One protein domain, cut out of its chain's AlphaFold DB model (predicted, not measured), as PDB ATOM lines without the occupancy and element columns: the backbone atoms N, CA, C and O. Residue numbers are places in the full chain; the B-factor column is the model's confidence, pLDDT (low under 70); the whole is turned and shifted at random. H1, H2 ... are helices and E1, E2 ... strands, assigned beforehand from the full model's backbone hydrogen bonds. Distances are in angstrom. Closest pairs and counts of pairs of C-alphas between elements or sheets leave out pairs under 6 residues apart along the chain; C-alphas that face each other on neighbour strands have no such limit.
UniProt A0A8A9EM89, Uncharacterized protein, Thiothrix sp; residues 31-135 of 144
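AT A GLANCE: This is residues 31 to 135 of the 144 residues of an uncharacterized protein of Thiothrix sp (UniProt A0A8A9EM89). Two small antiparallel sheets follow one another along the longest axis: a twisted one of E2, E1, E6 and E7, with the long loops of residues 49 to 63 and 116 to 135 at its end of the domain, and one of E3, E4 and E5, with H1 packed on one face. E3 and E4 reach toward H2 at the far end, where residues 77 to 82 stick out; short H3 sits near H1 and the four-stranded sheet. The printed part has 105 residues, with elements in the order H1 E1 E2 E3 H2 E4 E5 E6 E7 H3. The class is mixed, helices and strands, with under half of the residues, 45, in named elements. The whole is compact, with a radius of gyration of the C-alphas of 13.7 A, and spans 43 by 28 by 22 A.

IN THESE COORDINATES: The larger sheet holds E2, residues 64 to 66, E1, residues 45 to 48 and 10.5 A long, E6, residues 100 to 103 and 9.8 A long, and E7, residues 109 to 111. The other holds E3, residues 69 to 74 and 15.5 A long, E4, residues 85 to 90 and 16.4 A long, and E5, residues 93 to 95. H1, residues 31 to 38, begins with C-alpha 31 at (17.229, 146.184, 122.880) and is 10.6 A long. H2 is residues 76 to 79. H3, residues 112 to 115, ends with C-alpha 115 at (19.352, 144.354, 133.960).

HOW THE PARTS SIT: E1 and E6 are antiparallel inner strands, with N 47 and O 101 2.9 A apart. E2 and E1 form a hairpin, with N 46 and O 65 at 3.0 A. E6 and E7 form another, with N 102 and O 110 at 2.9 A. From edge to edge the strands' lines turn by 99 degrees. E2 runs on into E3 at 83 degrees. E3 and E4 are antiparallel, with N 74 and O 85 at 2.8 A. E4 and E5 form a hairpin, with N 90 and O 93 at 2.8 A. E5 and E6 meet only through their link. H1 is on the sheet E3 E4 E5 at a height over the sheet of 8.5 A, and runs along E4 at 9 degrees on the local plane; the C-alphas of Ala 33 and Leu 88, their closest, are 5.4 A apart. H1 and H3 touch, closest at the C-alphas of Ala 36 and Leu 112, 5.7 A. H3 only grazes the sheet E2 E1 E6 E7. H1 and H2 are apart. In H1 every O i to N i+4 pair is within hydrogen-bond range; H2 and H3 are too short for such a pair.

THE WHOLE: The C-alphas farthest apart are those of Ser 77 and Lys 130, 42.9 A. The printed part has no cut, and the link from E1 to E2 is long, with 15 residues. Residues 126 to 127 pair antiparallel with residues 109 to 110 of E7 and with residues 133 to 134. Mean pLDDT of the printed part is 86.1; residues 61 to 63 and 76 to 80 are under 70.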
ATOM      1  N   LYS A  31      17.399 145.307 121.718       91.56
ATOM      2  CA  LYS A  31      17.229 146.184 122.880       91.56
ATOM      3  C   LYS A  31      17.837 145.560 124.135       91.56
ATOM      4  O   LYS A  31      18.460 146.265 124.927       91.56
ATOM      5  N   GLN A  32      17.665 144.254 124.329       94.19
ATOM      6  CA  GLN A  32      18.222 143.540 125.478       94.19
ATOM      7  C   GLN A  32      19.752 143.471 125.393       94.19
ATOM      8  O   GLN A  32      20.414 143.800 126.375       94.19
ATOM      9  N   ALA A  33      20.315 143.153 124.221       92.88
ATOM     10  CA  ALA A  33      21.763 143.147 124.000       92.88
ATOM     11  C   ALA A  33      22.387 144.531 124.249       92.88
ATOM     12  O   ALA A  33      23.361 144.652 124.991       92.88
ATOM     13  N   GLN A  34      21.781 145.596 123.712       92.31
ATOM     14  CA  GLN A  34      22.214 146.979 123.945       92.31
ATOM     15  C   GLN A  34      22.110 147.385 125.421       92.31
ATOM     16  O   GLN A  34      23.031 147.999 125.960       92.31
ATOM     17  N   THR A  35      21.018 147.012 126.097       91.94
ATOM     18  CA  THR A  35      20.847 147.283 127.533       91.94
ATOM     19  C   THR A  35      21.930 146.574 128.344       91.94
ATOM     20  O   THR A  35      22.567 147.196 129.189       91.94
ATOM     21  N   ALA A  36      22.194 145.296 128.063       93.19
ATOM     22  CA  ALA A  36      23.241 144.532 128.733       93.19
ATOM     23  C   ALA A  36      24.635 145.147 128.506       93.19
ATOM     24  O   ALA A  36      25.377 145.344 129.470       93.19
ATOM     25  N   ALA A  37      24.956 145.530 127.265       91.56
ATOM     26  CA  ALA A  37      26.216 146.183 126.916       91.56
ATOM     27  C   ALA A  37      26.424 147.507 127.669       91.56
ATOM     28  O   ALA A  37      27.526 147.781 128.142       91.56
ATOM     29  N   ALA A  38      25.366 148.304 127.862       91.62
ATOM     30  CA  ALA A  38      25.436 149.553 128.626       91.62
ATOM     31  C   ALA A  38      25.812 149.331 130.103       91.62
ATOM     32  O   ALA A  38      26.445 150.185 130.728       91.62
ATOM     33  N   TYR A  39      25.476 148.167 130.668       90.56
ATOM     34  CA  TYR A  39      25.898 147.778 132.013       90.56
ATOM     35  C   TYR A  39      27.273 147.121 132.063       90.56
ATOM     36  O   TYR A  39      27.770 146.894 133.170       90.56
ATOM     37  N   LEU A  40      27.903 146.875 130.914       90.06
ATOM     38  CA  LEU A  40      29.221 146.272 130.790       90.06
ATOM     39  C   LEU A  40      30.147 147.054 129.832       90.06
ATOM     40  O   LEU A  40      30.671 146.470 128.887       90.06
ATOM     41  N   PRO A  41      30.376 148.367 130.046       89.06
ATOM     42  CA  PRO A  41      31.312 149.137 129.229       89.06
ATOM     43  C   PRO A  41      32.734 148.568 129.278       89.06
ATOM     44  O   PRO A  41      33.097 147.824 130.195       89.06
ATOM     45  N   ALA A  42      33.553 148.971 128.304       85.50
ATOM     46  CA  ALA A  42      34.952 148.570 128.222       85.50
ATOM     47  C   ALA A  42      35.700 148.826 129.547       85.50
ATOM     48  O   ALA A  42      35.543 149.870 130.180       85.50
ATOM     49  N   GLY A  43      36.495 147.852 129.985       85.44
ATOM     50  CA  GLY A  43      37.231 147.876 131.248       85.44
ATOM     51  C   GLY A  43      36.414 147.480 132.483       85.44
ATOM     52  O   GLY A  43      36.990 147.311 133.558       85.44
ATOM     53  N   LYS A  44      35.089 147.303 132.379       89.31
ATOM     54  CA  LYS A  44      34.266 146.958 133.544       89.31
ATOM     55  C   LYS A  44      34.469 145.508 133.968       89.31
ATOM     56  O   LYS A  44      34.451 144.601 133.146       89.31
ATOM     57  N   ALA A  45      34.606 145.302 135.274       91.88
ATOM     58  CA  ALA A  45      34.716 143.977 135.865       91.88
ATOM     59  C   ALA A  45      33.386 143.202 135.796       91.88
ATOM     60  O   ALA A  45      32.332 143.735 136.159       91.88
ATOM     61  N   PHE A  46      33.445 141.929 135.414       92.31
ATOM     62  CA  PHE A  46      32.307 141.004 135.416       92.31
ATOM     63  C   PHE A  46      32.713 139.607 135.865       92.31
ATOM     64  O   PHE A  46      33.900 139.315 135.919       92.31
ATOM     65  N   VAL A  47      31.729 138.765 136.181       92.75
ATOM     66  CA  VAL A  47      31.914 137.347 136.510       92.75
ATOM     67  C   VAL A  47      30.996 136.489 135.658       92.75
ATOM     68  O   VAL A  47      29.810 136.803 135.550       92.75
ATOM     69  N   ASN A  48      31.539 135.401 135.116       90.81
ATOM     70  CA  ASN A  48      30.755 134.308 134.546       90.81
ATOM     71  C   ASN A  48      30.413 133.298 135.645       90.81
ATOM     72  O   ASN A  48      31.303 132.869 136.378       90.81
ATOM     73  N   PHE A  49      29.136 132.959 135.781       92.19
ATOM     74  CA  PHE A  49      28.645 132.038 136.797       92.19
ATOM     75  C   PHE A  49      27.292 131.435 136.418       92.19
ATOM     76  O   PHE A  49      26.285 132.147 136.354       92.19
ATOM     77  N   CYS A  50      27.263 130.117 136.230       90.81
ATOM     78  CA  CYS A  50      26.061 129.354 135.946       90.81
ATOM     79  C   CYS A  50      25.568 128.593 137.186       90.81
ATOM     80  O   CYS A  50      25.937 127.445 137.435       90.81
ATOM     81  N   GLU A  51      24.652 129.211 137.939       89.00
ATOM     82  CA  GLU A  51      23.975 128.557 139.070       89.00
ATOM     83  C   GLU A  51      23.349 127.193 138.732       89.00
ATOM     84  O   GLU A  51      23.604 126.236 139.466       89.00
ATOM     85  N   PRO A  52      22.541 127.052 137.659       88.94
ATOM     86  CA  PRO A  52      21.905 125.772 137.359       88.94
ATOM     87  C   PRO A  52      22.881 124.722 136.806       88.94
ATOM     88  O   PRO A  52      22.526 123.548 136.777       88.94
ATOM     89  N   CYS A  53      24.098 125.110 136.404       86.06
ATOM     90  CA  CYS A  53      25.133 124.181 135.940       86.06
ATOM     91  C   CYS A  53      25.896 123.512 137.096       86.06
ATOM     92  O   CYS A  53      26.663 122.581 136.860       86.06
ATOM     93  N   GLY A  54      25.688 123.967 138.337       84.38
ATOM     94  CA  GLY A  54      26.390 123.454 139.511       84.38
ATOM     95  C   GLY A  54      27.664 124.217 139.869       84.38
ATOM     96  O   GLY A  54      28.434 123.719 140.691       84.38
ATOM     97  N   ASP A  55      27.889 125.414 139.316       86.50
ATOM     98  CA  ASP A  55      29.005 126.261 139.737       86.50
ATOM     99  C   ASP A  55      28.871 126.605 141.232       86.50
ATOM    100  O   ASP A  55      27.845 127.115 141.692       86.50
ATOM    101  N   THR A  56      29.917 126.342 142.019       82.50
ATOM    102  CA  THR A  56      29.855 126.472 143.487       82.50
ATOM    103  C   THR A  56      30.590 127.687 144.050       82.50
ATOM    104  O   THR A  56      30.441 127.990 145.234       82.50
ATOM    105  N   LEU A  57      31.401 128.385 143.249       82.19
ATOM    106  CA  LEU A  57      32.275 129.466 143.716       82.19
ATOM    107  C   LEU A  57      31.899 130.810 143.086       82.19
ATOM    108  O   LEU A  57      32.060 131.006 141.885       82.19
ATOM    109  N   PHE A  58      31.467 131.766 143.918       85.56
ATOM    110  CA  PHE A  58      31.167 133.134 143.493       85.56
ATOM    111  C   PHE A  58      31.676 134.195 144.491       85.56
ATOM    112  O   PHE A  58      31.414 134.069 145.687       85.56
ATOM    113  N   PRO A  59      32.301 135.293 144.024       79.88
ATOM    114  CA  PRO A  59      32.986 135.387 142.739       79.88
ATOM    115  C   PRO A  59      34.265 134.542 142.822       79.88
ATOM    116  O   PRO A  59      35.067 134.727 143.740       79.88
ATOM    117  N   ALA A  60      34.483 133.611 141.895       72.94
ATOM    118  CA  ALA A  60      35.806 133.008 141.778       72.94
ATOM    119  C   ALA A  60      36.812 134.125 141.428       72.94
ATOM    120  O   ALA A  60      36.548 134.956 140.558       72.94
ATOM    121  N   LYS A  61      37.926 134.209 142.173       63.50
ATOM    122  CA  LYS A  61      38.901 135.315 142.054       63.50
ATOM    123  C   LYS A  61      39.405 135.492 140.618       63.50
ATOM    124  O   LYS A  61      39.584 136.627 140.188       63.50
ATOM    125  N   ASP A  62      39.539 134.387 139.894       61.47
ATOM    126  CA  ASP A  62      40.050 134.345 138.522       61.47
ATOM    127  C   ASP A  62      38.944 134.559 137.475       61.47
ATOM    128  O   ASP A  62      39.217 134.746 136.294       61.47
ATOM    129  N   SER A  63      37.679 134.576 137.904       65.25
ATOM    130  CA  SER A  63      36.514 134.790 137.042       65.25
ATOM    131  C   SER A  63      36.162 136.264 136.881       65.25
ATOM    132  O   SER A  63      35.207 136.574 136.176       65.25
ATOM    133  N   VAL A  64      36.901 137.172 137.534       72.56
ATOM    134  CA  VAL A  64      36.718 138.616 137.377       72.56
ATOM    135  C   VAL A  64      37.549 139.114 136.198       72.56
ATOM    136  O   VAL A  64      38.739 139.385 136.347       72.56
ATOM    137  N   ALA A  65      36.919 139.281 135.040       77.38
ATOM    138  CA  ALA A  65      37.568 139.824 133.849       77.38
ATOM    139  C   ALA A  65      37.137 141.272 133.588       77.38
ATOM    140  O   ALA A  65      36.023 141.675 133.923       77.38
ATOM    141  N   ALA A  66      38.026 142.061 132.984       76.94
ATOM    142  CA  ALA A  66      37.656 143.339 132.392       76.94
ATOM    143  C   ALA A  66      36.959 143.078 131.049       76.94
ATOM    144  O   ALA A  66      37.432 142.277 130.241       76.94
ATOM    145  N   ALA A  67      35.820 143.725 130.829       76.12
ATOM    146  CA  ALA A  67      35.032 143.543 129.623       76.12
ATOM    147  C   ALA A  67      35.571 144.369 128.452       76.12
ATOM    148  O   ALA A  67      35.977 145.516 128.619       76.12
ATOM    149  N   SER A  68      35.463 143.818 127.253       75.75
ATOM    150  CA  SER A  68      35.296 144.546 126.000       75.75
ATOM    151  C   SER A  68      33.991 144.054 125.391       75.75
ATOM    152  O   SER A  68      33.913 142.899 124.975       75.75
ATOM    153  N   SER A  69      32.952 144.884 125.429       73.00
ATOM    154  CA  SER A  69      31.602 144.477 125.036       73.00
ATOM    155  C   SER A  69      31.272 144.969 123.638       73.00
ATOM    156  O   SER A  69      31.354 146.166 123.363       73.00
ATOM    157  N   VAL A  70      30.844 144.049 122.783       74.81
ATOM    158  CA  VAL A  70      30.336 144.328 121.442       74.81
ATOM    159  C   VAL A  70      28.959 143.690 121.319       74.81
ATOM    160  O   VAL A  70      28.723 142.594 121.816       74.81
ATOM    161  N   VAL A  71      28.029 144.400 120.687       76.31
ATOM    162  CA  VAL A  71      26.703 143.869 120.368       76.31
ATOM    163  C   VAL A  71      26.736 143.394 118.924       76.31
ATOM    164  O   VAL A  71      26.990 144.197 118.025       76.31
ATOM    165  N   SER A  72      26.470 142.108 118.717       76.56
ATOM    166  CA  SER A  72      26.518 141.478 117.399       76.56
ATOM    167  C   SER A  72      25.121 141.053 116.968       76.56
ATOM    168  O   SER A  72      24.388 140.423 117.733       76.56
ATOM    169  N   ALA A  73      24.754 141.406 115.735       71.19
ATOM    170  CA  ALA A  73      23.579 140.851 115.079       71.19
ATOM    171  C   ALA A  73      23.915 139.451 114.565       71.19
ATOM    172  O   ALA A  73      24.933 139.261 113.898       71.19
ATOM    173  N   LEU A  74      23.042 138.494 114.849       76.44
ATOM    174  CA  LEU A  74      23.087 137.140 114.328       76.44
ATOM    175  C   LEU A  74      21.867 136.946 113.423       76.44
ATOM    176  O   LEU A  74      20.750 136.793 113.929       76.44
ATOM    177  N   PRO A  75      22.053 136.983 112.093       72.88
ATOM    178  CA  PRO A  75      20.958 136.770 111.163       72.88
ATOM    179  C   PRO A  75      20.270 135.427 111.414       72.88
ATOM    180  O   PRO A  75      20.940 134.444 111.745       72.88
ATOM    181  N   ALA A  76      18.961 135.358 111.175       67.38
ATOM    182  CA  ALA A  76      18.152 134.140 111.307       67.38
ATOM    183  C   ALA A  76      18.785 132.920 110.602       67.38
ATOM    184  O   ALA A  76      18.816 131.803 111.116       67.38
ATOM    185  N   SER A  77      19.384 133.165 109.431       62.88
ATOM    186  CA  SER A  77      20.090 132.167 108.620       62.88
ATOM    187  C   SER A  77      21.322 131.561 109.297       62.88
ATOM    188  O   SER A  77      21.740 130.468 108.927       62.88
ATOM    189  N   THR A  78      21.910 132.259 110.271       68.88
ATOM    190  CA  THR A  78      23.092 131.818 111.025       68.88
ATOM    191  C   THR A  78      22.700 131.021 112.268       68.88
ATOM    192  O   THR A  78      23.412 130.100 112.654       68.88
ATOM    193  N   THR A  79      21.562 131.346 112.885       63.53
ATOM    194  CA  THR A  79      21.082 130.696 114.116       63.53
ATOM    195  C   THR A  79      20.159 129.505 113.849       63.53
ATOM    196  O   THR A  79      19.909 128.715 114.755       63.53
ATOM    197  N   GLY A  80      19.649 129.362 112.619       65.56
ATOM    198  CA  GLY A  80      18.634 128.358 112.284       65.56
ATOM    199  C   GLY A  80      17.264 128.672 112.894       65.56
ATOM    200  O   GLY A  80      16.430 127.775 113.021       65.56
ATOM    201  N   LEU A  81      17.051 129.926 113.297       71.69
ATOM    202  CA  LEU A  81      15.819 130.406 113.913       71.69
ATOM    203  C   LEU A  81      14.972 131.190 112.899       71.69
ATOM    204  O   LEU A  81      15.379 131.445 111.769       71.69
ATOM    205  N   ASP A  82      13.759 131.548 113.303       75.31
ATOM    206  CA  ASP A  82      12.731 132.193 112.477       75.31
ATOM    207  C   ASP A  82      12.887 133.716 112.338       75.31
ATOM    208  O   ASP A  82      12.168 134.348 111.563       75.31
ATOM    209  N   GLN A  83      13.828 134.311 113.067       75.31
ATOM    210  CA  GLN A  83      14.073 135.749 113.090       75.31
ATOM    211  C   GLN A  83      15.534 136.060 113.422       75.31
ATOM    212  O   GLN A  83      16.280 135.190 113.871       75.31
ATOM    213  N   ASP A  84      15.945 137.307 113.193       80.25
ATOM    214  CA  ASP A  84      17.266 137.781 113.597       80.25
ATOM    215  C   ASP A  84      17.345 137.867 115.122       80.25
ATOM    216  O   ASP A  84      16.455 138.409 115.786       80.25
ATOM    217  N   TYR A  85      18.449 137.377 115.671       85.31
ATOM    218  CA  TYR A  85      18.755 137.485 117.088       85.31
ATOM    219  C   TYR A  85      19.989 138.343 117.291       85.31
ATOM    220  O   TYR A  85      20.729 138.668 116.364       85.31
ATOM    221  N   TRP A  86      20.194 138.753 118.530       91.94
ATOM    222  CA  TRP A  86      21.361 139.509 118.932       91.94
ATOM    223  C   TRP A  86      22.024 138.790 120.086       91.94
ATOM    224  O   TRP A  86      21.350 138.255 120.964       91.94
ATOM    225  N   GLU A  87      23.344 138.814 120.104       91.12
ATOM    226  CA  GLU A  87      24.124 138.358 121.242       91.12
ATOM    227  C   GLU A  87      24.968 139.514 121.773       91.12
ATOM    228  O   GLU A  87      25.371 140.431 121.045       91.12
ATOM    229  N   LEU A  88      25.237 139.467 123.073       92.19
ATOM    230  CA  LEU A  88      26.329 140.236 123.639       92.19
ATOM    231  C   LEU A  88      27.596 139.402 123.482       92.19
ATOM    232  O   LEU A  88      27.640 138.262 123.936       92.19
ATOM    233  N   GLN A  89      28.633 139.987 122.897       91.50
ATOM    234  CA  GLN A  89      29.970 139.420 122.934       91.50
ATOM    235  C   GLN A  89      30.809 140.169 123.956       91.50
ATOM    236  O   GLN A  89      30.892 141.398 123.926       91.50
ATOM    237  N   VAL A  90      31.467 139.428 124.840       88.81
ATOM    238  CA  VAL A  90      32.428 139.968 125.797       88.81
ATOM    239  C   VAL A  90      33.783 139.357 125.488       88.81
ATOM    240  O   VAL A  90      33.939 138.141 125.481       88.81
ATOM    241  N   ASN A  91      34.769 140.205 125.202       87.62
ATOM    242  CA  ASN A  91      36.114 139.787 124.798       87.62
ATOM    243  C   ASN A  91      36.112 138.871 123.555       87.62
ATOM    244  O   ASN A  91      36.915 137.949 123.458       87.62
ATOM    245  N   GLY A  92      35.203 139.134 122.609       85.88
ATOM    246  CA  GLY A  92      35.070 138.377 121.358       85.88
ATOM    247  C   GLY A  92      34.347 137.033 121.489       85.88
ATOM    248  O   GLY A  92      34.341 136.261 120.535       85.88
ATOM    249  N   VAL A  93      33.754 136.741 122.650       87.62
ATOM    250  CA  VAL A  93      33.008 135.504 122.910       87.62
ATOM    251  C   VAL A  93      31.554 135.851 123.213       87.62
ATOM    252  O   VAL A  93      31.302 136.691 124.076       87.62
ATOM    253  N   GLY A  94      30.608 135.219 122.514       89.38
ATOM    254  CA  GLY A  94      29.179 135.315 122.828       89.38
ATOM    255  C   GLY A  94      28.894 134.799 124.239       89.38
ATOM    256  O   GLY A  94      29.436 133.772 124.647       89.38
ATOM    257  N   VAL A  95      28.086 135.528 125.009       91.00
ATOM    258  CA  VAL A  95      27.771 135.180 126.403       91.00
ATOM    259  C   VAL A  95      26.269 135.038 126.629       91.00
ATOM    260  O   VAL A  95      25.477 135.832 126.126       91.00
ATOM    261  N   ASP A  96      25.880 134.084 127.476       94.12
ATOM    262  CA  ASP A  96      24.524 134.028 128.024       94.12
ATOM    263  C   ASP A  96      24.373 135.065 129.145       94.12
ATOM    264  O   ASP A  96      25.009 134.972 130.201       94.12
ATOM    265  N   LEU A  97      23.488 136.049 128.951       95.12
ATOM    266  CA  LEU A  97      23.234 137.096 129.945       95.12
ATOM    267  C   LEU A  97      22.772 136.544 131.304       95.12
ATOM    268  O   LEU A  97      22.933 137.222 132.323       95.12
ATOM    269  N   ALA A  98      22.188 135.343 131.339       95.25
ATOM    270  CA  ALA A  98      21.778 134.668 132.565       95.25
ATOM    271  C   ALA A  98      22.971 134.301 133.453       95.25
ATOM    272  O   ALA A  98      22.799 134.193 134.668       95.25
ATOM    273  N   TYR A  99      24.166 134.178 132.871       93.31
ATOM    274  CA  TYR A  99      25.382 133.729 133.547       93.31
ATOM    275  C   TYR A  99      26.452 134.796 133.653       93.31
ATOM    276  O   TYR A  99      27.544 134.512 134.126       93.31
ATOM    277  N   VAL A 100      26.142 136.040 133.294       93.12
ATOM    278  CA  VAL A 100      27.070 137.160 133.442       93.12
ATOM    279  C   VAL A 100      26.598 138.097 134.540       93.12
ATOM    280  O   VAL A 100      25.464 138.577 134.541       93.12
ATOM    281  N   TYR A 101      27.500 138.418 135.463       94.38
ATOM    282  CA  TYR A 101      27.258 139.354 136.550       94.38
ATOM    283  C   TYR A 101      28.210 140.549 136.475       94.38
ATOM    284  O   TYR A 101      29.412 140.420 136.698       94.38
ATOM    285  N   ALA A 102      27.671 141.742 136.225       92.50
ATOM    286  CA  ALA A 102      28.442 142.979 136.154       92.50
ATOM    287  C   ALA A 102      28.715 143.549 137.552       92.50
ATOM    288  O   ALA A 102      27.781 143.802 138.328       92.50
ATOM    289  N   LYS A 103      29.987 143.821 137.857       92.50
ATOM    290  CA  LYS A 103      30.396 144.446 139.117       92.50
ATOM    291  C   LYS A 103      30.024 145.928 139.119       92.50
ATOM    292  O   LYS A 103      30.397 146.686 138.228       92.50
ATOM    293  N   GLN A 104      29.295 146.348 140.138       90.50
ATOM    294  CA  GLN A 104      28.913 147.734 140.376       90.50
ATOM    295  C   GLN A 104      29.985 148.461 141.207       90.50
ATOM    296  O   GLN A 104      30.779 147.802 141.889       90.50
ATOM    297  N   PRO A 105      30.007 149.809 141.222       88.81
ATOM    298  CA  PRO A 105      30.981 150.581 142.004       88.81
ATOM    299  C   PRO A 105      30.989 150.255 143.506       88.81
ATOM    300  O   PRO A 105      32.032 150.305 144.147       88.81
ATOM    301  N   ASN A 106      29.843 149.855 144.065       88.25
ATOM    302  CA  ASN A 106      29.709 149.433 145.465       88.25
ATOM    303  C   ASN A 106      30.163 147.979 145.730       88.25
ATOM    304  O   ASN A 106      29.975 147.466 146.831       88.25
ATOM    305  N   GLY A 107      30.720 147.295 144.726       90.19
ATOM    306  CA  GLY A 107      31.207 145.920 144.818       90.19
ATOM    307  C   GLY A 107      30.142 144.833 144.651       90.19
ATOM    308  O   GLY A 107      30.503 143.660 144.622       90.19
ATOM    309  N   ILE A 108      28.861 145.187 144.513       92.12
ATOM    310  CA  ILE A 108      27.791 144.224 144.221       92.12
ATOM    311  C   ILE A 108      27.913 143.748 142.774       92.12
ATOM    312  O   ILE A 108      28.169 144.536 141.871       92.12
ATOM    313  N   PHE A 109      27.671 142.469 142.541       93.50
ATOM    314  CA  PHE A 109      27.583 141.867 141.221       93.50
ATOM    315  C   PHE A 109      26.110 141.696 140.848       93.50
ATOM    316  O   PHE A 109      25.385 141.021 141.572       93.50
ATOM    317  N   ILE A 110      25.652 142.307 139.753       94.19
ATOM    318  CA  ILE A 110      24.251 142.232 139.302       94.19
ATOM    319  C   ILE A 110      24.176 141.439 137.998       94.19
ATOM    320  O   ILE A 110      24.942 141.702 137.074       94.19
ATOM    321  N   ASN A 111      23.242 140.494 137.935       94.62
ATOM    322  CA  ASN A 111      22.997 139.642 136.774       94.62
ATOM    323  C   ASN A 111      22.549 140.468 135.549       94.62
ATOM    324  O   ASN A 111      21.603 141.259 135.646       94.62
ATOM    325  N   LEU A 112      23.206 140.275 134.401       94.00
ATOM    326  CA  LEU A 112      22.927 141.031 133.179       94.00
ATOM    327  C   LEU A 112      21.546 140.728 132.596       94.00
ATOM    328  O   LEU A 112      20.885 141.661 132.151       94.00
ATOM    329  N   ALA A 113      21.054 139.487 132.657       95.06
ATOM    330  CA  ALA A 113      19.699 139.180 132.201       95.06
ATOM    331  C   ALA A 113      18.645 139.959 132.999       95.06
ATOM    332  O   ALA A 113      17.678 140.454 132.425       95.06
ATOM    333  N   LYS A 114      18.840 140.154 134.311       94.00
ATOM    334  CA  LYS A 114      17.917 140.977 135.112       94.00
ATOM    335  C   LYS A 114      17.965 142.453 134.721       94.00
ATOM    336  O   LYS A 114      16.917 143.087 134.670       94.00
ATOM    337  N   LEU A 115      19.154 142.978 134.429       92.19
ATOM    338  CA  LEU A 115      19.352 144.354 133.960       92.19
ATOM    339  C   LEU A 115      18.753 144.587 132.566       92.19
ATOM    340  O   LEU A 115      18.198 145.646 132.299       92.19
ATOM    341  N   ALA A 116      18.840 143.585 131.694       93.62
ATOM    342  CA  ALA A 116      18.320 143.622 130.332       93.62
ATOM    343  C   ALA A 116      16.849 143.192 130.220       93.62
ATOM    344  O   ALA A 116      16.311 143.160 129.117       93.62
ATOM    345  N   HIS A 117      16.191 142.843 131.330       92.69
ATOM    346  CA  HIS A 117      14.839 142.275 131.339       92.69
ATOM    347  C   HIS A 117      14.694 141.023 130.455       92.69
ATOM    348  O   HIS A 117      13.672 140.825 129.798       92.69
ATOM    349  N   CYS A 118      15.719 140.171 130.433       92.81
ATOM    350  CA  CYS A 118      15.639 138.846 129.836       92.81
ATOM    351  C   CYS A 118      15.063 137.839 130.858       92.81
ATOM    352  O   CYS A 118      15.579 137.742 131.985       92.81
ATOM    353  N   PRO A 119      13.967 137.126 130.527       92.19
ATOM    354  CA  PRO A 119      13.366 136.136 131.416       92.19
ATOM    355  C   PRO A 119      14.339 134.998 131.724       92.19
ATOM    356  O   PRO A 119      14.930 134.419 130.825       92.19
ATOM    357  N   THR A 120      14.490 134.660 133.002       92.19
ATOM    358  CA  THR A 120      15.417 133.612 133.454       92.19
ATOM    359  C   THR A 120      14.883 132.903 134.692       92.19
ATOM    360  O   THR A 120      14.210 133.516 135.532       92.19
ATOM    361  N   GLN A 121      15.235 131.631 134.833       91.25
ATOM    362  CA  GLN A 121      14.923 130.746 135.950       91.25
ATOM    363  C   GLN A 121      16.212 130.176 136.552       91.25
ATOM    364  O   GLN A 121      17.249 130.103 135.900       91.25
ATOM    365  N   GLY A 122      16.167 129.809 137.834       89.81
ATOM    366  CA  GLY A 122      17.316 129.194 138.511       89.81
ATOM    367  C   GLY A 122      18.536 130.102 138.713       89.81
ATOM    368  O   GLY A 122      19.523 129.623 139.254       89.81
ATOM    369  N   VAL A 123      18.460 131.387 138.330       91.00
ATOM    370  CA  VAL A 123      19.532 132.384 138.506       91.00
ATOM    371  C   VAL A 123      19.132 133.528 139.445       91.00
ATOM    372  O   VAL A 123      18.015 134.064 139.396       91.00
ATOM    373  N   TRP A 124      20.062 133.944 140.296       92.81
ATOM    374  CA  TRP A 124      19.873 134.950 141.322       92.81
ATOM    375  C   TRP A 124      20.166 136.340 140.785       92.81
ATOM    376  O   TRP A 124      21.003 136.539 139.908       92.81
ATOM    377  N   SER A 125      19.481 137.338 141.339       92.94
ATOM    378  CA  SER A 125      19.565 138.706 140.831       92.94
ATOM    379  C   SER A 125      20.923 139.361 141.046       92.94
ATOM    380  O   SER A 125      21.366 140.131 140.197       92.94
ATOM    381  N   ALA A 126      21.550 139.107 142.194       93.88
ATOM    382  CA  ALA A 126      22.815 139.727 142.549       93.88
ATOM    383  C   ALA A 126      23.532 139.018 143.700       93.88
ATOM    384  O   ALA A 126      22.912 138.323 144.506       93.88
ATOM    385  N   TYR A 127      24.821 139.304 143.827       93.56
ATOM    386  CA  TYR A 127      25.678 138.845 144.914       93.56
ATOM    387  C   TYR A 127      26.502 139.995 145.475       93.56
ATOM    388  O   TYR A 127      26.849 140.929 144.753       93.56
ATOM    389  N   ASP A 128      26.848 139.928 146.755       91.75
ATOM    390  CA  ASP A 128      27.868 140.819 147.305       91.75
ATOM    391  C   ASP A 128      29.295 140.309 147.038       91.75
ATOM    392  O   ASP A 128      29.517 139.257 146.437       91.75
ATOM    393  N   THR A 129      30.281 141.052 147.537       88.38
ATOM    394  CA  THR A 129      31.709 140.727 147.411       88.38
ATOM    395  C   THR A 129      32.126 139.430 148.109       88.38
ATOM    396  O   THR A 129      33.246 138.973 147.899       88.38
ATOM    397  N   LYS A 130      31.256 138.840 148.937       89.06
ATOM    398  CA  LYS A 130      31.477 137.578 149.654       89.06
ATOM    399  C   LYS A 130      30.671 136.419 149.058       89.06
ATOM    400  O   LYS A 130      30.612 135.362 149.678       89.06
ATOM    401  N   GLY A 131      30.001 136.618 147.920       89.81
ATOM    402  CA  GLY A 131      29.175 135.582 147.296       89.81
ATOM    403  C   GLY A 131      27.818 135.365 147.960       89.81
ATOM    404  O   GLY A 131      27.166 134.350 147.725       89.81
ATOM    405  N   ARG A 132      27.344 136.299 148.793       91.62
ATOM    406  CA  ARG A 132      26.026 136.180 149.428       91.62
ATOM    407  C   ARG A 132      24.937 136.707 148.502       91.62
ATOM    408  O   ARG A 132      25.033 137.811 147.971       91.62
ATOM    409  N   LYS A 133      23.868 135.925 148.372       92.62
ATOM    410  CA  LYS A 133      22.682 136.197 147.552       92.62
ATOM    411  C   LYS A 133      21.940 137.474 147.980       92.62
ATOM    412  O   LYS A 133      21.522 137.603 149.130       92.62
ATOM    413  N   ILE A 134      21.675 138.377 147.032       89.25
ATOM    414  CA  ILE A 134      20.901 139.619 147.218       89.25
ATOM    415  C   ILE A 134      19.658 139.605 146.318       89.25
ATOM    416  O   ILE A 134      19.735 139.323 145.125       89.25
ATOM    417  N   LYS A 135      18.482 139.913 146.879       79.06
ATOM    418  CA  LYS A 135      17.235 140.037 146.098       79.06
ATOM    419  C   LYS A 135      17.201 141.369 145.339       79.06
ATOM    420  O   LYS A 135      17.501 142.397 145.939       79.06
TER     421      LYS A 135